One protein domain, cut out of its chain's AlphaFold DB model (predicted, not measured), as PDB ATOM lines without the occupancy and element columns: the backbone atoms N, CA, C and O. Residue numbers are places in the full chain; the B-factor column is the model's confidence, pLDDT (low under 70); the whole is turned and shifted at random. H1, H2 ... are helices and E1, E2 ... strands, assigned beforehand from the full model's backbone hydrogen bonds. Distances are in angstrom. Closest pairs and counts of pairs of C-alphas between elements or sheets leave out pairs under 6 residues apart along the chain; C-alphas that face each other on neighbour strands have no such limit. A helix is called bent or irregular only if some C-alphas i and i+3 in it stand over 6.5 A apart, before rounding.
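Overview. This is residues 5 to 92, 173 to 197 and 262 to 283 of the 323 residues of an uncharacterized protein of Limnohabitans sp. 15K (UniProt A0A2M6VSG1). One very long helix, H1, makes the long axis; H6 lies side by side with its residues 36 to 54, the short helices H2 and H4 pack on H1, and H3 packs on H2, while residues 5 to 27 of H1 stick out as a free arm. H2 and H3 fold back in turn after H1, and H4 touches both H1 and H6. The 135 printed residues hold six named helices and one named strand, in the order H1 H2 H3 E1 H4 H5 H6, mostly helix. The whole is only just loose, close to extended, with a radius of gyration of the C-alphas of 21.2 A and spans of 83 by 24 by 22 A.

Along the chain. H1, residues 5 to 56, runs 70.1 A from C-alpha 5 at (-57.051, -23.947, 93.689), with a kink of 79 degrees near residue 12; it is irregular, C-alphas 10 and 13 being 8.0 A apart. H2 is residues 64 to 71, H3 75 to 85 and E1 88 to 90. H4, residues 182 to 190, is only just irregular, with C-alphas 185 and 188 6.7 A apart; H5 is residues 192 to 195. H6, residues 262 to 282, runs 30.2 A to C-alpha 282 at (-31.136, -22.985, 30.454).

Arrangement. H1, with residues 36 to 54 alone, touches H6 at a shallow tilt of 15 degrees, the same way; the closest C-alphas, of His 47 and Leu 275, are 5.7 A apart. H1 and H2 form a helical hairpin, closest at C-alphas 46 and 71, 5.3 A; H2 and H3 form another, at C-alphas 68 and 78, 6.3 A. H4 touches H1 at C-alphas 190 and 32, 6.0 A, and H6 at C-alphas 182 and 269, 6.0 A. H5 is close to but not clearly touching H1, C-alphas 195 and 32 being 7.5 A apart. E1 pairs with no named strand. Each O i to N i+4 pair is within hydrogen-bond range in H2 and H3, against 41 of 48 in H1, 16 of 17 in H6 and 2 of 5 in H4, which has 0 of 6 O i to N i+3 pairs within range; H5 is too short for an O i to N i+4 pair.

Size, cuts and confidence. The C-alphas of Pro 6 and Trp 92, the two farthest apart, are 84.0 A apart. Residues 93 to 172 and 198 to 261 are not printed, with gaps of 13.7 A and 12.3 A. No link printed whole is long. Low confidence, under 70, falls on 19 residues, among them 5 to 10 and 56 to 62.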
ATOM      1  N   MET A   5     -57.488 -25.252  93.167       46.78
ATOM      2  CA  MET A   5     -57.051 -23.947  93.689       46.78
ATOM      3  C   MET A   5     -55.820 -23.965  94.623       46.78
ATOM      4  O   MET A   5     -55.047 -23.018  94.512       46.78
ATOM      5  N   PRO A   6     -55.551 -24.975  95.482       49.25
ATOM      6  CA  PRO A   6     -54.382 -24.917  96.373       49.25
ATOM      7  C   PRO A   6     -53.055 -25.323  95.700       49.25
ATOM      8  O   PRO A   6     -51.999 -24.877  96.130       49.25
ATOM      9  N   LEU A   7     -53.089 -26.101  94.608       48.75
ATOM     10  CA  LEU A   7     -51.895 -26.443  93.808       48.75
ATOM     11  C   LEU A   7     -51.360 -25.246  93.004       48.75
ATOM     12  O   LEU A   7     -50.169 -25.176  92.706       48.75
ATOM     13  N   PHE A   8     -52.234 -24.300  92.652       49.94
ATOM     14  CA  PHE A   8     -51.861 -23.123  91.869       49.94
ATOM     15  C   PHE A   8     -51.038 -22.110  92.666       49.94
ATOM     16  O   PHE A   8     -50.222 -21.418  92.071       49.94
ATOM     17  N   THR A   9     -51.215 -22.023  93.985       56.66
ATOM     18  CA  THR A   9     -50.475 -21.071  94.827       56.66
ATOM     19  C   THR A   9     -49.002 -21.445  94.995       56.66
ATOM     20  O   THR A   9     -48.157 -20.560  94.904       56.66
ATOM     21  N   ASP A  10     -48.680 -22.737  95.122       61.88
ATOM     22  CA  ASP A  10     -47.295 -23.183  95.345       61.88
ATOM     23  C   ASP A  10     -46.509 -23.387  94.035       61.88
ATOM     24  O   ASP A  10     -45.299 -23.167  93.993       61.88
ATOM     25  N   TYR A  11     -47.185 -23.724  92.926       73.31
ATOM     26  CA  TYR A  11     -46.542 -24.040  91.637       73.31
ATOM     27  C   TYR A  11     -46.808 -23.027  90.512       73.31
ATOM     28  O   TYR A  11     -46.470 -23.288  89.354       73.31
ATOM     29  N   TRP A  12     -47.362 -21.850  90.829       79.88
ATOM     30  CA  TRP A  12     -47.659 -20.787  89.852       79.88
ATOM     31  C   TRP A  12     -46.484 -20.483  88.908       79.88
ATOM     32  O   TRP A  12     -46.661 -20.353  87.697       79.88
ATOM     33  N   HIS A  13     -45.270 -20.408  89.459       78.88
ATOM     34  CA  HIS A  13     -44.057 -20.081  88.713       78.88
ATOM     35  C   HIS A  13     -43.696 -21.151  87.669       78.88
ATOM     36  O   HIS A  13     -43.314 -20.806  86.551       78.88
ATOM     37  N   LEU A  14     -43.877 -22.439  87.982       81.00
ATOM     38  CA  LEU A  14     -43.645 -23.528  87.027       81.00
ATOM     39  C   LEU A  14     -44.690 -23.523  85.912       81.00
ATOM     40  O   LEU A  14     -44.339 -23.699  84.746       81.00
ATOM     41  N   CYS A  15     -45.959 -23.272  86.250       84.50
ATOM     42  CA  CYS A  15     -47.023 -23.137  85.257       84.50
ATOM     43  C   CYS A  15     -46.764 -21.963  84.306       84.50
ATOM     44  O   CYS A  15     -46.959 -22.105  83.101       84.50
ATOM     45  N   LEU A  16     -46.280 -20.830  84.823       88.06
ATOM     46  CA  LEU A  16     -45.921 -19.667  84.015       88.06
ATOM     47  C   LEU A  16     -44.783 -19.996  83.043       88.06
ATOM     48  O   LEU A  16     -44.907 -19.737  81.848       88.06
ATOM     49  N   VAL A  17     -43.700 -20.611  83.523       88.88
ATOM     50  CA  VAL A  17     -42.559 -20.998  82.676       88.88
ATOM     51  C   VAL A  17     -42.986 -22.000  81.602       88.88
ATOM     52  O   VAL A  17     -42.666 -21.816  80.428       88.88
ATOM     53  N   ALA A  18     -43.763 -23.022  81.970       88.50
ATOM     54  CA  ALA A  18     -44.297 -23.996  81.022       88.50
ATOM     55  C   ALA A  18     -45.223 -23.344  79.977       88.50
ATOM     56  O   ALA A  18     -45.156 -23.694  78.799       88.50
ATOM     57  N   ALA A  19     -46.042 -22.365  80.376       91.12
ATOM     58  CA  ALA A  19     -46.884 -21.607  79.456       91.12
ATOM     59  C   ALA A  19     -46.051 -20.770  78.474       91.12
ATOM     60  O   ALA A  19     -46.340 -20.773  77.281       91.12
ATOM     61  N   VAL A  20     -44.984 -20.111  78.939       93.25
ATOM     62  CA  VAL A  20     -44.056 -19.366  78.071       93.25
ATOM     63  C   VAL A  20     -43.372 -20.301  77.069       93.25
ATOM     64  O   VAL A  20     -43.360 -20.003  75.876       93.25
ATOM     65  N   ILE A  21     -42.872 -21.457  77.519       92.75
ATOM     66  CA  ILE A  21     -42.302 -22.502  76.649       92.75
ATOM     67  C   ILE A  21     -43.328 -22.941  75.594       92.75
ATOM     68  O   ILE A  21     -43.005 -22.999  74.409       92.75
ATOM     69  N   GLY A  22     -44.571 -23.208  76.006       93.19
ATOM     70  CA  GLY A  22     -45.656 -23.608  75.109       93.19
ATOM     71  C   GLY A  22     -46.024 -22.535  74.082       93.19
ATOM     72  O   GLY A  22     -46.241 -22.857  72.915       93.19
ATOM     73  N   LEU A  23     -46.041 -21.259  74.477       95.31
ATOM     74  CA  LEU A  23     -46.292 -20.134  73.572       95.31
ATOM     75  C   LEU A  23     -45.175 -19.970  72.541       95.31
ATOM     76  O   LEU A  23     -45.465 -19.815  71.357       95.31
ATOM     77  N   ILE A  24     -43.911 -20.062  72.967       93.88
ATOM     78  CA  ILE A  24     -42.755 -20.033  72.058       93.88
ATOM     79  C   ILE A  24     -42.829 -21.207  71.075       93.88
ATOM     80  O   ILE A  24     -42.609 -21.034  69.878       93.88
ATOM     81  N   ALA A  25     -43.179 -22.397  71.565       92.75
ATOM     82  CA  ALA A  25     -43.316 -23.585  70.735       92.75
ATOM     83  C   ALA A  25     -44.428 -23.459  69.688       92.75
ATOM     84  O   ALA A  25     -44.249 -23.853  68.535       92.75
ATOM     85  N   LEU A  26     -45.567 -22.889  70.080       94.06
ATOM     86  CA  LEU A  26     -46.701 -22.668  69.192       94.06
ATOM     87  C   LEU A  26     -46.407 -21.581  68.150       94.06
ATOM     88  O   LEU A  26     -46.766 -21.750  66.984       94.06
ATOM     89  N   ASP A  27     -45.724 -20.503  68.538       93.38
ATOM     90  CA  ASP A  27     -45.249 -19.490  67.593       93.38
ATOM     91  C   ASP A  27     -44.288 -20.104  66.568       93.38
ATOM     92  O   ASP A  27     -44.507 -19.961  65.367       93.38
ATOM     93  N   TYR A  28     -43.304 -20.885  67.024       92.56
ATOM     94  CA  TYR A  28     -42.365 -21.594  66.152       92.56
ATOM     95  C   TYR A  28     -43.090 -22.516  65.155       92.56
ATOM     96  O   TYR A  28     -42.832 -22.481  63.951       92.56
ATOM     97  N   ALA A  29     -44.057 -23.308  65.623       90.38
ATOM     98  CA  ALA A  29     -44.820 -24.196  64.750       90.38
ATOM     99  C   ALA A  29     -45.628 -23.429  63.686       90.38
ATOM    100  O   ALA A  29     -45.608 -23.787  62.508       90.38
ATOM    101  N   ASN A  30     -46.306 -22.349  64.072       90.44
ATOM    102  CA  ASN A  30     -47.198 -21.629  63.165       90.44
ATOM    103  C   ASN A  30     -46.457 -20.676  62.223       90.44
ATOM    104  O   ASN A  30     -46.804 -20.582  61.046       90.44
ATOM    105  N   ARG A  31     -45.447 -19.964  62.727       90.56
ATOM    106  CA  ARG A  31     -44.771 -18.884  62.000       90.56
ATOM    107  C   ARG A  31     -43.467 -19.297  61.332       90.56
ATOM    108  O   ARG A  31     -43.091 -18.654  60.360       90.56
ATOM    109  N   PHE A  32     -42.813 -20.368  61.780       91.56
ATOM    110  CA  PHE A  32     -41.617 -20.887  61.109       91.56
ATOM    111  C   PHE A  32     -41.938 -22.115  60.248       91.56
ATOM    112  O   PHE A  32     -41.694 -22.109  59.039       91.56
ATOM    113  N   ILE A  33     -42.543 -23.161  60.830       90.25
ATOM    114  CA  ILE A  33     -42.776 -24.429  60.110       90.25
ATOM    115  C   ILE A  33     -43.824 -24.265  58.998       90.25
ATOM    116  O   ILE A  33     -43.620 -24.766  57.892       90.25
ATOM    117  N   GLY A  34     -44.920 -23.544  59.255       88.50
ATOM    118  CA  GLY A  34     -45.965 -23.289  58.254       88.50
ATOM    119  C   GLY A  34     -45.416 -22.652  56.968       88.50
ATOM    120  O   GLY A  34     -45.485 -23.276  55.901       88.50
ATOM    121  N   PRO A  35     -44.796 -21.460  57.050       89.06
ATOM    122  CA  PRO A  35     -44.165 -20.818  55.901       89.06
ATOM    123  C   PRO A  35     -43.080 -21.678  55.247       89.06
ATOM    124  O   PRO A  35     -43.037 -21.771  54.021       89.06
ATOM    125  N   ALA A  36     -42.272 -22.403  56.024       89.75
ATOM    126  CA  ALA A  36     -41.255 -23.304  55.482       89.75
ATOM    127  C   ALA A  36     -41.819 -24.425  54.599       89.75
ATOM    128  O   ALA A  36     -41.212 -24.775  53.580       89.75
ATOM    129  N   LEU A  37     -42.976 -24.985  54.961       88.69
ATOM    130  CA  LEU A  37     -43.655 -25.992  54.149       88.69
ATOM    131  C   LEU A  37     -44.230 -25.385  52.867       88.69
ATOM    132  O   LEU A  37     -44.093 -25.988  51.802       88.69
ATOM    133  N   THR A  38     -44.811 -24.184  52.939       88.88
ATOM    134  CA  THR A  38     -45.295 -23.483  51.737       88.88
ATOM    135  C   THR A  38     -44.159 -23.092  50.793       88.88
ATOM    136  O   THR A  38     -44.283 -23.232  49.579       88.88
ATOM    137  N   LEU A  39     -43.008 -22.685  51.334       89.00
ATOM    138  CA  LEU A  39     -41.828 -22.364  50.539       89.00
ATOM    139  C   LEU A  39     -41.276 -23.616  49.852       89.00
ATOM    140  O   LEU A  39     -40.965 -23.579  48.665       89.00
ATOM    141  N   LYS A  40     -41.228 -24.747  50.568       90.38
ATOM    142  CA  LYS A  40     -40.819 -26.043  50.007       90.38
ATOM    143  C   LYS A  40     -41.658 -26.427  48.792       90.38
ATOM    144  O   LYS A  40     -41.105 -26.869  47.786       90.38
ATOM    145  N   THR A  41     -42.983 -26.322  48.899       87.56
ATOM    146  CA  THR A  41     -43.890 -26.688  47.804       87.56
ATOM    147  C   THR A  41     -43.805 -25.691  46.655       87.56
ATOM    148  O   THR A  41     -43.807 -26.116  45.503       87.56
ATOM    149  N   SER A  42     -43.657 -24.396  46.951       87.19
ATOM    150  CA  SER A  42     -43.450 -23.357  45.940       87.19
ATOM    151  C   SER A  42     -42.169 -23.590  45.137       87.19
ATOM    152  O   SER A  42     -42.237 -23.628  43.915       87.19
ATOM    153  N   LEU A  43     -41.021 -23.793  45.796       87.12
ATOM    154  CA  LEU A  43     -39.734 -24.015  45.122       87.12
ATOM    155  C   LEU A  43     -39.735 -25.310  44.301       87.12
ATOM    156  O   LEU A  43     -39.298 -25.304  43.156       87.12
ATOM    157  N   ASN A  44     -40.301 -26.398  44.836       87.94
ATOM    158  CA  ASN A  44     -40.432 -27.649  44.084       87.94
ATOM    159  C   ASN A  44     -41.308 -27.494  42.837       87.94
ATOM    160  O   ASN A  44     -40.983 -28.061  41.798       87.94
ATOM    161  N   ARG A  45     -42.418 -26.749  42.935       86.88
ATOM    162  CA  ARG A  45     -43.292 -26.484  41.786       86.88
ATOM    163  C   ARG A  45     -42.547 -25.687  40.715       86.88
ATOM    164  O   ARG A  45     -42.568 -26.095  39.561       86.88
ATOM    165  N   VAL A  46     -41.870 -24.609  41.111       85.44
ATOM    166  CA  VAL A  46     -41.083 -23.746  40.212       85.44
ATOM    167  C   VAL A  46     -40.015 -24.567  39.491       85.44
ATOM    168  O   VAL A  46     -39.934 -24.534  38.269       85.44
ATOM    169  N   HIS A  47     -39.240 -25.356  40.237       85.31
ATOM    170  CA  HIS A  47     -38.196 -26.209  39.676       85.31
ATOM    171  C   HIS A  47     -38.761 -27.268  38.713       85.31
ATOM    172  O   HIS A  47     -38.233 -27.446  37.619       85.31
ATOM    173  N   ALA A  48     -39.867 -27.931  39.071       85.44
ATOM    174  CA  ALA A  48     -40.505 -28.926  38.207       85.44
ATOM    175  C   ALA A  48     -41.031 -28.315  36.898       85.44
ATOM    176  O   ALA A  48     -40.777 -28.865  35.829       85.44
ATOM    177  N   GLN A  49     -41.707 -27.163  36.973       84.56
ATOM    178  CA  GLN A  49     -42.196 -26.447  35.791       84.56
ATOM    179  C   GLN A  49     -41.044 -25.951  34.912       84.56
ATOM    180  O   GLN A  49     -41.126 -26.027  33.690       84.56
ATOM    181  N   LEU A  50     -39.948 -25.485  35.520       82.44
ATOM    182  CA  LEU A  50     -38.765 -25.054  34.782       82.44
ATOM    183  C   LEU A  50     -38.136 -26.219  34.005       82.44
ATOM    184  O   LEU A  50     -37.847 -26.072  32.821       82.44
ATOM    185  N   ILE A  51     -37.979 -27.390  34.634       79.75
ATOM    186  CA  ILE A  51     -37.464 -28.594  33.963       79.75
ATOM    187  C   ILE A  51     -38.388 -29.036  32.828       79.75
ATOM    188  O   ILE A  51     -37.911 -29.382  31.748       79.75
ATOM    189  N   GLU A  52     -39.700 -29.016  33.048       82.38
ATOM    190  CA  GLU A  52     -40.672 -29.380  32.018       82.38
ATOM    191  C   GLU A  52     -40.556 -28.469  30.785       82.38
ATOM    192  O   GLU A  52     -40.497 -28.964  29.657       82.38
ATOM    193  N   LEU A  53     -40.411 -27.156  30.991       75.06
ATOM    194  CA  LEU A  53     -40.191 -26.196  29.907       75.06
ATOM    195  C   LEU A  53     -38.867 -26.432  29.166       75.06
ATOM    196  O   LEU A  53     -38.841 -26.351  27.936       75.06
ATOM    197  N   ILE A  54     -37.788 -26.766  29.884       69.19
ATOM    198  CA  ILE A  54     -36.486 -27.100  29.278       69.19
ATOM    199  C   ILE A  54     -36.619 -28.309  28.345       69.19
ATOM    200  O   ILE A  54     -36.096 -28.292  27.231       69.19
ATOM    201  N   VAL A  55     -37.329 -29.355  28.780       71.06
ATOM    202  CA  VAL A  55     -37.522 -30.576  27.981       71.06
ATOM    203  C   VAL A  55     -38.392 -30.306  26.751       71.06
ATOM    204  O   VAL A  55     -38.137 -30.870  25.686       71.06
ATOM    205  N   GLN A  56     -39.403 -29.443  26.872       69.19
ATOM    206  CA  GLN A  56     -40.356 -29.171  25.795       69.19
ATOM    207  C   GLN A  56     -39.839 -28.183  24.735       69.19
ATOM    208  O   GLN A  56     -40.264 -28.276  23.586       69.19
ATOM    209  N   SER A  57     -38.915 -27.268  25.070       57.72
ATOM    210  CA  SER A  57     -38.471 -26.197  24.151       57.72
ATOM    211  C   SER A  57     -36.941 -26.088  23.953       57.72
ATOM    212  O   SER A  57     -36.352 -25.069  24.308       57.72
ATOM    213  N   PRO A  58     -36.256 -27.059  23.307       55.53
ATOM    214  CA  PRO A  58     -34.811 -26.961  23.026       55.53
ATOM    215  C   PRO A  58     -34.430 -25.916  21.952       55.53
ATOM    216  O   PRO A  58     -33.262 -25.520  21.838       55.53
ATOM    217  N   SER A  59     -35.390 -25.515  21.110       49.41
ATOM    218  CA  SER A  59     -35.170 -24.737  19.877       49.41
ATOM    219  C   SER A  59     -36.114 -23.544  19.691       49.41
ATOM    220  O   SER A  59     -35.919 -22.776  18.751       49.41
ATOM    221  N   GLN A  60     -37.104 -23.364  20.567       51.50
ATOM    222  CA  GLN A  60     -38.055 -22.253  20.509       51.50
ATOM    223  C   GLN A  60     -37.630 -21.157  21.493       51.50
ATOM    224  O   GLN A  60     -37.183 -21.451  22.600       51.50
ATOM    225  N   SER A  61     -37.717 -19.890  21.081       57.62
ATOM    226  CA  SER A  61     -37.373 -18.748  21.931       57.62
ATOM    227  C   SER A  61     -38.282 -18.731  23.158       57.62
ATOM    228  O   SER A  61     -39.469 -18.434  23.038       57.62
ATOM    229  N   ILE A  62     -37.723 -19.074  24.316       66.38
ATOM    230  CA  ILE A  62     -38.426 -19.073  25.602       66.38
ATOM    231  C   ILE A  62     -38.973 -17.666  25.855       66.38
ATOM    232  O   ILE A  62     -38.217 -16.690  25.835       66.38
ATOM    233  N   ASP A  63     -40.283 -17.565  26.075       71.19
ATOM    234  CA  ASP A  63     -40.928 -16.303  26.416       71.19
ATOM    235  C   ASP A  63     -40.668 -15.971  27.894       71.19
ATOM    236  O   ASP A  63     -41.184 -16.604  28.820       71.19
ATOM    237  N   LEU A  64     -39.835 -14.955  28.121       73.00
ATOM    238  CA  LEU A  64     -39.466 -14.473  29.455       73.00
ATOM    239  C   LEU A  64     -40.666 -13.938  30.247       73.00
ATOM    240  O   LEU A  64     -40.644 -13.964  31.483       73.00
ATOM    241  N   ALA A  65     -41.692 -13.427  29.556       69.62
ATOM    242  CA  ALA A  65     -42.904 -12.932  30.192       69.62
ATOM    243  C   ALA A  65     -43.741 -14.098  30.729       69.62
ATOM    244  O   ALA A  65     -44.200 -14.033  31.871       69.62
ATOM    245  N   GLN A  66     -43.839 -15.186  29.959       73.75
ATOM    246  CA  GLN A  66     -44.505 -16.416  30.381       73.75
ATOM    247  C   GLN A  66     -43.776 -17.064  31.568       73.75
ATOM    248  O   GLN A  66     -44.410 -17.438  32.555       73.75
ATOM    249  N   LEU A  67     -42.438 -17.101  31.545       75.06
ATOM    250  CA  LEU A  67     -41.645 -17.644  32.656       75.06
ATOM    251  C   LEU A  67     -41.844 -16.833  33.950       75.06
ATOM    252  O   LEU A  67     -41.972 -17.396  35.040       75.06
ATOM    253  N   LYS A  68     -41.978 -15.505  33.840       76.81
ATOM    254  CA  LYS A  68     -42.319 -14.641  34.978       76.81
ATOM    255  C   LYS A  68     -43.708 -14.942  35.549       76.81
ATOM    256  O   LYS A  68     -43.850 -14.981  36.767       76.81
ATOM    257  N   SER A  69     -44.731 -15.071  34.704       69.62
ATOM    258  CA  SER A  69     -46.125 -15.173  35.157       69.62
ATOM    259  C   SER A  69     -46.535 -16.582  35.573       69.62
ATOM    260  O   SER A  69     -47.308 -16.728  36.516       69.62
ATOM    261  N   GLU A  70     -46.038 -17.611  34.886       71.50
ATOM    262  CA  GLU A  70     -46.489 -18.995  35.072       71.50
ATOM    263  C   GLU A  70     -45.592 -19.801  36.014       71.50
ATOM    264  O   GLU A  70     -46.092 -20.645  36.758       71.50
ATOM    265  N   VAL A  71     -44.282 -19.527  36.009       72.31
ATOM    266  CA  VAL A  71     -43.292 -20.289  36.787       72.31
ATOM    267  C   VAL A  71     -42.932 -19.543  38.071       72.31
ATOM    268  O   VAL A  71     -43.007 -20.100  39.166       72.31
ATOM    269  N   MET A  72     -42.624 -18.248  37.975       76.75
ATOM    270  CA  MET A  72     -42.221 -17.424  39.121       76.75
ATOM    271  C   MET A  72     -43.440 -16.804  39.822       76.75
ATOM    272  O   MET A  72     -43.705 -15.612  39.742       76.75
ATOM    273  N   THR A  73     -44.221 -17.626  40.523       74.94
ATOM    274  CA  THR A  73     -45.501 -17.189  41.120       74.94
ATOM    275  C   THR A  73     -45.370 -16.434  42.449       74.94
ATOM    276  O   THR A  73     -46.272 -15.676  42.804       74.94
ATOM    277  N   SER A  74     -44.270 -16.598  43.193       79.50
ATOM    278  CA  SER A  74     -44.101 -15.934  44.494       79.50
ATOM    279  C   SER A  74     -43.482 -14.530  44.357       79.50
ATOM    280  O   SER A  74     -42.597 -14.335  43.520       79.50
ATOM    281  N   PRO A  75     -43.873 -13.541  45.188       82.38
ATOM    282  CA  PRO A  75     -43.310 -12.189  45.135       82.38
ATOM    283  C   PRO A  75     -41.769 -12.108  45.180       82.38
ATOM    284  O   PRO A  75     -41.204 -11.393  44.348       82.38
ATOM    285  N   PRO A  76     -41.052 -12.829  46.076       82.06
ATOM    286  CA  PRO A  76     -39.588 -12.783  46.089       82.06
ATOM    287  C   PRO A  76     -38.975 -13.396  44.823       82.06
ATOM    288  O   PRO A  76     -38.006 -12.851  44.297       82.06
ATOM    289  N   LEU A  77     -39.573 -14.465  44.279       82.88
ATOM    290  CA  LEU A  77     -39.130 -15.068  43.017       82.88
ATOM    291  C   LEU A  77     -39.343 -14.129  41.828       82.88
ATOM    292  O   LEU A  77     -38.474 -14.028  40.970       82.88
ATOM    293  N   GLN A  78     -40.462 -13.403  41.784       84.81
ATOM    294  CA  GLN A  78     -40.734 -12.440  40.714       84.81
ATOM    295  C   GLN A  78     -39.733 -11.295  40.699       84.81
ATOM    296  O   GLN A  78     -39.331 -10.860  39.622       84.81
ATOM    297  N   HIS A  79     -39.356 -10.788  41.872       85.94
ATOM    298  CA  HIS A  79     -38.370  -9.720  41.964       85.94
ATOM    299  C   HIS A  79     -36.984 -10.212  41.531       85.94
ATOM    300  O   HIS A  79     -36.357  -9.581  40.679       85.94
ATOM    301  N   ALA A  80     -36.545 -11.371  42.040       84.88
ATOM    302  CA  ALA A  80     -35.284 -11.994  41.631       84.88
ATOM    303  C   ALA A  80     -35.251 -12.255  40.115       84.88
ATOM    304  O   ALA A  80     -34.282 -11.906  39.441       84.88
ATOM    305  N   TRP A  81     -36.352 -12.764  39.551       86.50
ATOM    306  CA  TRP A  81     -36.489 -12.985  38.115       86.50
ATOM    307  C   TRP A  81     -36.451 -11.693  37.304       86.50
ATOM    308  O   TRP A  81     -35.814 -11.665  36.264       86.50
ATOM    309  N   GLN A  82     -37.093 -10.609  37.747       85.38
ATOM    310  CA  GLN A  82     -37.034  -9.328  37.029       85.38
ATOM    311  C   GLN A  82     -35.605  -8.789  36.934       85.38
ATOM    312  O   GLN A  82     -35.198  -8.305  35.878       85.38
ATOM    313  N   GLN A  83     -34.841  -8.894  38.024       84.88
ATOM    314  CA  GLN A  83     -33.444  -8.474  38.039       84.88
ATOM    315  C   GLN A  83     -32.589  -9.386  37.157       84.88
ATOM    316  O   GLN A  83     -31.838  -8.890  36.320       84.88
ATOM    317  N   TYR A  84     -32.770 -10.702  37.255       84.25
ATOM    318  CA  TYR A  84     -32.065 -11.658  36.404       84.25
ATOM    319  C   TYR A  84     -32.411 -11.486  34.917       84.25
ATOM    320  O   TYR A  84     -31.518 -11.430  34.077       84.25
ATOM    321  N   ALA A  85     -33.687 -11.296  34.578       82.19
ATOM    322  CA  ALA A  85     -34.152 -11.111  33.207       82.19
ATOM    323  C   ALA A  85     -33.572  -9.857  32.544       82.19
ATOM    324  O   ALA A  85     -33.385  -9.846  31.332       82.19
ATOM    325  N   SER A  86     -33.214  -8.830  33.320       82.00
ATOM    326  CA  SER A  86     -32.507  -7.656  32.789       82.00
ATOM    327  C   SER A  86     -31.081  -7.968  32.308       82.00
ATOM    328  O   SER A  86     -30.532  -7.229  31.493       82.00
ATOM    329  N   THR A  87     -30.497  -9.079  32.769       79.25
ATOM    330  CA  THR A  87     -29.180  -9.573  32.328       79.25
ATOM    331  C   THR A  87     -29.252 -10.523  31.136       79.25
ATOM    332  O   THR A  87     -28.217 -10.880  30.569       79.25
ATOM    333  N   LEU A  88     -30.460 -10.939  30.748       78.81
ATOM    334  CA  LEU A  88     -30.667 -11.830  29.616       78.81
ATOM    335  C   LEU A  88     -30.601 -11.019  28.323       78.81
ATOM    336  O   LEU A  88     -31.385 -10.100  28.093       78.81
ATOM    337  N   GLN A  89     -29.646 -11.372  27.471       71.50
ATOM    338  CA  GLN A  89     -29.442 -10.745  26.173       71.50
ATOM    339  C   GLN A  89     -29.790 -11.743  25.061       71.50
ATOM    340  O   GLN A  89     -29.409 -12.916  25.148       71.50
ATOM    341  N   PRO A  90     -30.503 -11.312  24.005       68.06
ATOM    342  CA  PRO A  90     -30.724 -12.158  22.843       68.06
ATOM    343  C   PRO A  90     -29.386 -12.374  22.130       68.06
ATOM    344  O   PRO A  90     -28.703 -11.413  21.765       68.06
ATOM    345  N   GLN A  91     -28.991 -13.633  21.931       60.84
ATOM    346  CA  GLN A  91     -27.766 -13.956  21.207       60.84
ATOM    347  C   GLN A  91     -27.968 -13.718  19.708       60.84
ATOM    348  O   GLN A  91     -28.369 -14.613  18.966       60.84
ATOM    349  N   TRP A  92     -27.640 -12.522  19.232       53.62
ATOM    350  CA  TRP A  92     -27.430 -12.309  17.805       53.62
ATOM    351  C   TRP A  92     -26.133 -13.027  17.420       53.62
ATOM    352  O   TRP A  92     -25.063 -12.698  17.935       53.62
ATOM    353  N   SER A 173     -25.723 -12.769  30.939       74.00
ATOM    354  CA  SER A 173     -24.431 -12.118  31.187       74.00
ATOM    355  C   SER A 173     -23.920 -12.332  32.620       74.00
ATOM    356  O   SER A 173     -22.818 -11.901  32.949       74.00
ATOM    357  N   SER A 174     -24.727 -12.941  33.492       75.56
ATOM    358  CA  SER A 174     -24.454 -13.135  34.919       75.56
ATOM    359  C   SER A 174     -25.079 -14.444  35.410       75.56
ATOM    360  O   SER A 174     -26.068 -14.906  34.843       75.56
ATOM    361  N   HIS A 175     -24.496 -15.040  36.451       82.06
ATOM    362  CA  HIS A 175     -25.004 -16.263  37.076       82.06
ATOM    363  C   HIS A 175     -26.290 -16.007  37.863       82.06
ATOM    364  O   HIS A 175     -26.447 -14.960  38.499       82.06
ATOM    365  N   ALA A 176     -27.186 -16.993  37.879       84.12
ATOM    366  CA  ALA A 176     -28.444 -16.919  38.614       84.12
ATOM    367  C   ALA A 176     -28.239 -16.691  40.125       84.12
ATOM    368  O   ALA A 176     -29.033 -15.970  40.730       84.12
ATOM    369  N   ASP A 177     -27.161 -17.212  40.723       86.94
ATOM    370  CA  ASP A 177     -26.859 -17.070  42.161       86.94
ATOM    371  C   ASP A 177     -26.747 -15.607  42.633       86.94
ATOM    372  O   ASP A 177     -27.147 -15.271  43.745       86.94
ATOM    373  N   MET A 178     -26.331 -14.683  41.756       84.12
ATOM    374  CA  MET A 178     -26.250 -13.258  42.110       84.12
ATOM    375  C   MET A 178     -27.617 -12.617  42.391       84.12
ATOM    376  O   MET A 178     -27.693 -11.616  43.105       84.12
ATOM    377  N   TYR A 179     -28.692 -13.174  41.833       87.50
ATOM    378  CA  TYR A 179     -30.051 -12.636  41.950       87.50
ATOM    379  C   TYR A 179     -30.949 -13.540  42.792       87.50
ATOM    380  O   TYR A 179     -31.757 -13.063  43.590       87.50
ATOM    381  N   PHE A 180     -30.775 -14.852  42.660       88.00
ATOM    382  CA  PHE A 180     -31.513 -15.874  43.386       88.00
ATOM    383  C   PHE A 180     -30.794 -16.271  44.678       88.00
ATOM    384  O   PHE A 180     -30.546 -17.446  44.913       88.00
ATOM    385  N   THR A 181     -30.477 -15.301  45.534       90.50
ATOM    386  CA  THR A 181     -29.733 -15.571  46.774       90.50
ATOM    387  C   THR A 181     -30.576 -16.304  47.826       90.50
ATOM    388  O   THR A 181     -31.762 -16.014  48.019       90.50
ATOM    389  N   GLU A 182     -29.938 -17.194  48.590       91.81
ATOM    390  CA  GLU A 182     -30.541 -17.875  49.749       91.81
ATOM    391  C   GLU A 182     -31.138 -16.879  50.757       91.81
ATOM    392  O   GLU A 182     -32.223 -17.097  51.303       91.81
ATOM    393  N   GLN A 183     -30.484 -15.727  50.925       89.50
ATOM    394  CA  GLN A 183     -30.919 -14.673  51.833       89.50
ATOM    395  C   GLN A 183     -32.309 -14.120  51.467       89.50
ATOM    396  O   GLN A 183     -33.151 -13.892  52.343       89.50
ATOM    397  N   VAL A 184     -32.566 -13.883  50.177       87.75
ATOM    398  CA  VAL A 184     -33.835 -13.310  49.700       87.75
ATOM    399  C   VAL A 184     -34.913 -14.385  49.584       87.75
ATOM    400  O   VAL A 184     -36.063 -14.140  49.952       87.75
ATOM    401  N   LEU A 185     -34.555 -15.579  49.106       89.00
ATOM    402  CA  LEU A 185     -35.522 -16.644  48.839       89.00
ATOM    403  C   LEU A 185     -35.886 -17.494  50.057       89.00
ATOM    404  O   LEU A 185     -36.978 -18.059  50.081       89.00
ATOM    405  N   VAL A 186     -35.000 -17.607  51.047       91.62
ATOM    406  CA  VAL A 186     -35.173 -18.510  52.194       91.62
ATOM    407  C   VAL A 186     -35.124 -17.742  53.507       91.62
ATOM    408  O   VAL A 186     -36.087 -17.790  54.272       91.62
ATOM    409  N   ASP A 187     -34.056 -16.992  53.772       91.62
ATOM    410  CA  ASP A 187     -33.847 -16.413  55.107       91.62
ATOM    411  C   ASP A 187     -34.826 -15.295  55.450       91.62
ATOM    412  O   ASP A 187     -35.340 -15.234  56.569       91.62
ATOM    413  N   THR A 188     -35.108 -14.421  54.486       90.12
ATOM    414  CA  THR A 188     -36.057 -13.314  54.647       90.12
ATOM    415  C   THR A 188     -37.489 -13.809  54.893       90.12
ATOM    416  O   THR A 188     -38.069 -13.418  55.910       90.12
ATOM    417  N   PRO A 189     -38.083 -14.682  54.049       87.25
ATOM    418  CA  PRO A 189     -39.451 -15.152  54.272       87.25
ATOM    419  C   PRO A 189     -39.602 -16.034  55.516       87.25
ATOM    420  O   PRO A 189     -40.663 -16.016  56.133       87.25
ATOM    421  N   LEU A 190     -38.564 -16.785  55.907       89.31
ATOM    422  CA  LEU A 190     -38.595 -17.621  57.114       89.31
ATOM    423  C   LEU A 190     -38.150 -16.888  58.379       89.31
ATOM    424  O   LEU A 190     -38.201 -17.473  59.459       89.31
ATOM    425  N   GLN A 191     -37.694 -15.636  58.263       89.69
ATOM    426  CA  GLN A 191     -37.090 -14.878  59.359       89.69
ATOM    427  C   GLN A 191     -36.023 -15.703  60.100       89.69
ATOM    428  O   GLN A 191     -35.963 -15.702  61.332       89.69
ATOM    429  N   SER A 192     -35.176 -16.429  59.358       90.25
ATOM    430  CA  SER A 192     -34.215 -17.391  59.927       90.25
ATOM    431  C   SER A 192     -33.288 -16.742  60.961       90.25
ATOM    432  O   SER A 192     -32.948 -17.342  61.979       90.25
ATOM    433  N   ASN A 193     -32.971 -15.458  60.769       90.50
ATOM    434  CA  ASN A 193     -32.205 -14.653  61.717       90.50
ATOM    435  C   ASN A 193     -32.849 -14.509  63.101       90.50
ATOM    436  O   ASN A 193     -32.118 -14.385  64.076       90.50
ATOM    437  N   PHE A 194     -34.175 -14.512  63.210       91.00
ATOM    438  CA  PHE A 194     -34.866 -14.491  64.498       91.00
ATOM    439  C   PHE A 194     -34.938 -15.902  65.091       91.00
ATOM    440  O   PHE A 194     -34.548 -16.128  66.238       91.00
ATOM    441  N   TYR A 195     -35.381 -16.867  64.281       92.25
ATOM    442  CA  TYR A 195     -35.660 -18.223  64.746       92.25
ATOM    443  C   TYR A 195     -34.412 -19.002  65.179       92.25
ATOM    444  O   TYR A 195     -34.507 -19.787  66.122       92.25
ATOM    445  N   LYS A 196     -33.227 -18.680  64.640       92.25
ATOM    446  CA  LYS A 196     -31.942 -19.252  65.089       92.25
ATOM    447  C   LYS A 196     -31.601 -18.989  66.558       92.25
ATOM    448  O   LYS A 196     -30.732 -19.649  67.123       92.25
ATOM    449  N   HIS A 197     -32.249 -18.005  67.185       94.75
ATOM    450  CA  HIS A 197     -32.034 -17.657  68.590       94.75
ATOM    451  C   HIS A 197     -33.069 -18.284  69.535       94.75
ATOM    452  O   HIS A 197     -32.840 -18.318  70.746       94.75
ATOM    453  N   LYS A 262     -32.420 -26.429  61.264       93.94
ATOM    454  CA  LYS A 262     -31.304 -26.779  60.381       93.94
ATOM    455  C   LYS A 262     -31.744 -27.693  59.245       93.94
ATOM    456  O   LYS A 262     -31.401 -27.434  58.098       93.94
ATOM    457  N   SER A 263     -32.550 -28.712  59.531       92.69
ATOM    458  CA  SER A 263     -33.033 -29.642  58.500       92.69
ATOM    459  C   SER A 263     -33.902 -28.940  57.452       92.69
ATOM    460  O   SER A 263     -33.796 -29.214  56.255       92.69
ATOM    461  N   VAL A 264     -34.760 -28.017  57.891       92.38
ATOM    462  CA  VAL A 264     -35.620 -27.230  57.008       92.38
ATOM    463  C   VAL A 264     -34.792 -26.274  56.157       92.38
ATOM    464  O   VAL A 264     -34.963 -26.299  54.938       92.38
ATOM    465  N   LEU A 265     -33.906 -25.478  56.768       93.62
ATOM    466  CA  LEU A 265     -33.088 -24.486  56.064       93.62
ATOM    467  C   LEU A 265     -32.180 -25.145  55.030       93.62
ATOM    468  O   LEU A 265     -32.282 -24.814  53.852       93.62
ATOM    469  N   THR A 266     -31.410 -26.164  55.420       93.94
ATOM    470  CA  THR A 266     -30.545 -26.910  54.491       93.94
ATOM    471  C   THR A 266     -31.340 -27.477  53.314       93.94
ATOM    472  O   THR A 266     -30.904 -27.420  52.166       93.94
ATOM    473  N   GLY A 267     -32.550 -27.985  53.568       92.00
ATOM    474  CA  GLY A 267     -33.420 -28.493  52.513       92.00
ATOM    475  C   GLY A 267     -34.010 -27.415  51.595       92.00
ATOM    476  O   GLY A 267     -34.422 -27.758  50.487       92.00
ATOM    477  N   ARG A 268     -34.123 -26.156  52.035       93.25
ATOM    478  CA  ARG A 268     -34.559 -25.029  51.188       93.25
ATOM    479  C   ARG A 268     -33.386 -24.442  50.407       93.25
ATOM    480  O   ARG A 268     -33.554 -24.201  49.220       93.25
ATOM    481  N   TYR A 269     -32.214 -24.303  51.025       94.31
ATOM    482  CA  TYR A 269     -30.985 -23.873  50.349       94.31
ATOM    483  C   TYR A 269     -30.658 -24.781  49.162       94.31
ATOM    484  O   TYR A 269     -30.543 -24.304  48.041       94.31
ATOM    485  N   ARG A 270     -30.714 -26.107  49.358       92.94
ATOM    486  CA  ARG A 270     -30.514 -27.075  48.265       92.94
ATOM    487  C   ARG A 270     -31.490 -26.890  47.095       92.94
ATOM    488  O   ARG A 270     -31.110 -27.074  45.950       92.94
ATOM    489  N   GLN A 271     -32.748 -26.534  47.366       91.50
ATOM    490  CA  GLN A 271     -33.736 -26.280  46.305       91.50
ATOM    491  C   GLN A 271     -33.455 -24.983  45.546       91.50
ATOM    492  O   GLN A 271     -33.745 -24.899  44.356       91.50
ATOM    493  N   VAL A 272     -32.936 -23.963  46.234       92.06
ATOM    494  CA  VAL A 272     -32.508 -22.718  45.589       92.06
ATOM    495  C   VAL A 272     -31.298 -22.988  44.704       92.06
ATOM    496  O   VAL A 272     -31.310 -22.574  43.554       92.06
ATOM    497  N   GLU A 273     -30.322 -23.756  45.182       91.50
ATOM    498  CA  GLU A 273     -29.161 -24.168  44.388       91.50
ATOM    499  C   GLU A 273     -29.575 -24.974  43.141       91.50
ATOM    500  O   GLU A 273     -29.140 -24.674  42.032       91.50
ATOM    501  N   GLU A 274     -30.487 -25.943  43.286       90.19
ATOM    502  CA  GLU A 274     -31.050 -26.698  42.153       90.19
ATOM    503  C   GLU A 274     -31.742 -25.769  41.138       90.19
ATOM    504  O   GLU A 274     -31.555 -25.909  39.928       90.19
ATOM    505  N   LEU A 275     -32.500 -24.773  41.614       88.94
ATOM    506  CA  LEU A 275     -33.128 -23.766  40.758       88.94
ATOM    507  C   LEU A 275     -32.090 -22.897  40.030       88.94
ATOM    508  O   LEU A 275     -32.242 -22.650  38.836       88.94
ATOM    509  N   GLN A 276     -31.048 -22.440  40.727       89.81
ATOM    510  CA  GLN A 276     -29.963 -21.651  40.139       89.81
ATOM    511  C   GLN A 276     -29.247 -22.439  39.036       89.81
ATOM    512  O   GLN A 276     -29.060 -21.922  37.938       89.81
ATOM    513  N   GLN A 277     -28.916 -23.707  39.290       87.69
ATOM    514  CA  GLN A 277     -28.294 -24.596  38.308       87.69
ATOM    515  C   GLN A 277     -29.209 -24.835  37.100       87.69
ATOM    516  O   GLN A 277     -28.760 -24.795  35.954       87.69
ATOM    517  N   ALA A 278     -30.510 -25.035  37.320       84.19
ATOM    518  CA  ALA A 278     -31.475 -25.168  36.233       84.19
ATOM    519  C   ALA A 278     -31.573 -23.882  35.384       84.19
ATOM    520  O   ALA A 278     -31.658 -23.958  34.161       84.19
ATOM    521  N   LEU A 279     -31.503 -22.701  36.003       84.88
ATOM    522  CA  LEU A 279     -31.498 -21.425  35.283       84.88
ATOM    523  C   LEU A 279     -30.201 -21.199  34.501       84.88
ATOM    524  O   LEU A 279     -30.267 -20.827  33.332       84.88
ATOM    525  N   ASP A 280     -29.043 -21.480  35.098       84.50
ATOM    526  CA  ASP A 280     -27.740 -21.349  34.435       84.50
ATOM    527  C   ASP A 280     -27.569 -22.355  33.283       84.50
ATOM    528  O   ASP A 280     -26.945 -22.050  32.266       84.50
ATOM    529  N   THR A 281     -28.135 -23.559  33.393       80.00
ATOM    530  CA  THR A 281     -28.118 -24.527  32.281       80.00
ATOM    531  C   THR A 281     -29.020 -24.079  31.129       80.00
ATOM    532  O   THR A 281     -28.648 -24.246  29.966       80.00
ATOM    533  N   LEU A 282     -30.171 -23.473  31.438       77.69
ATOM    534  CA  LEU A 282     -31.136 -22.985  30.454       77.69
ATOM    535  C   LEU A 282     -30.617 -21.730  29.736       77.69
ATOM    536  O   LEU A 282     -30.607 -21.672  28.506       77.69
ATOM    537  N   PHE A 283     -30.141 -20.747  30.494       75.75
ATOM    538  CA  PHE A 283     -29.543 -19.521  29.984       75.75
ATOM    539  C   PHE A 283     -28.039 -19.606  30.175       75.75
ATOM    540  O   PHE A 283     -27.498 -18.934  31.050       75.75
TER     541      PHE A 283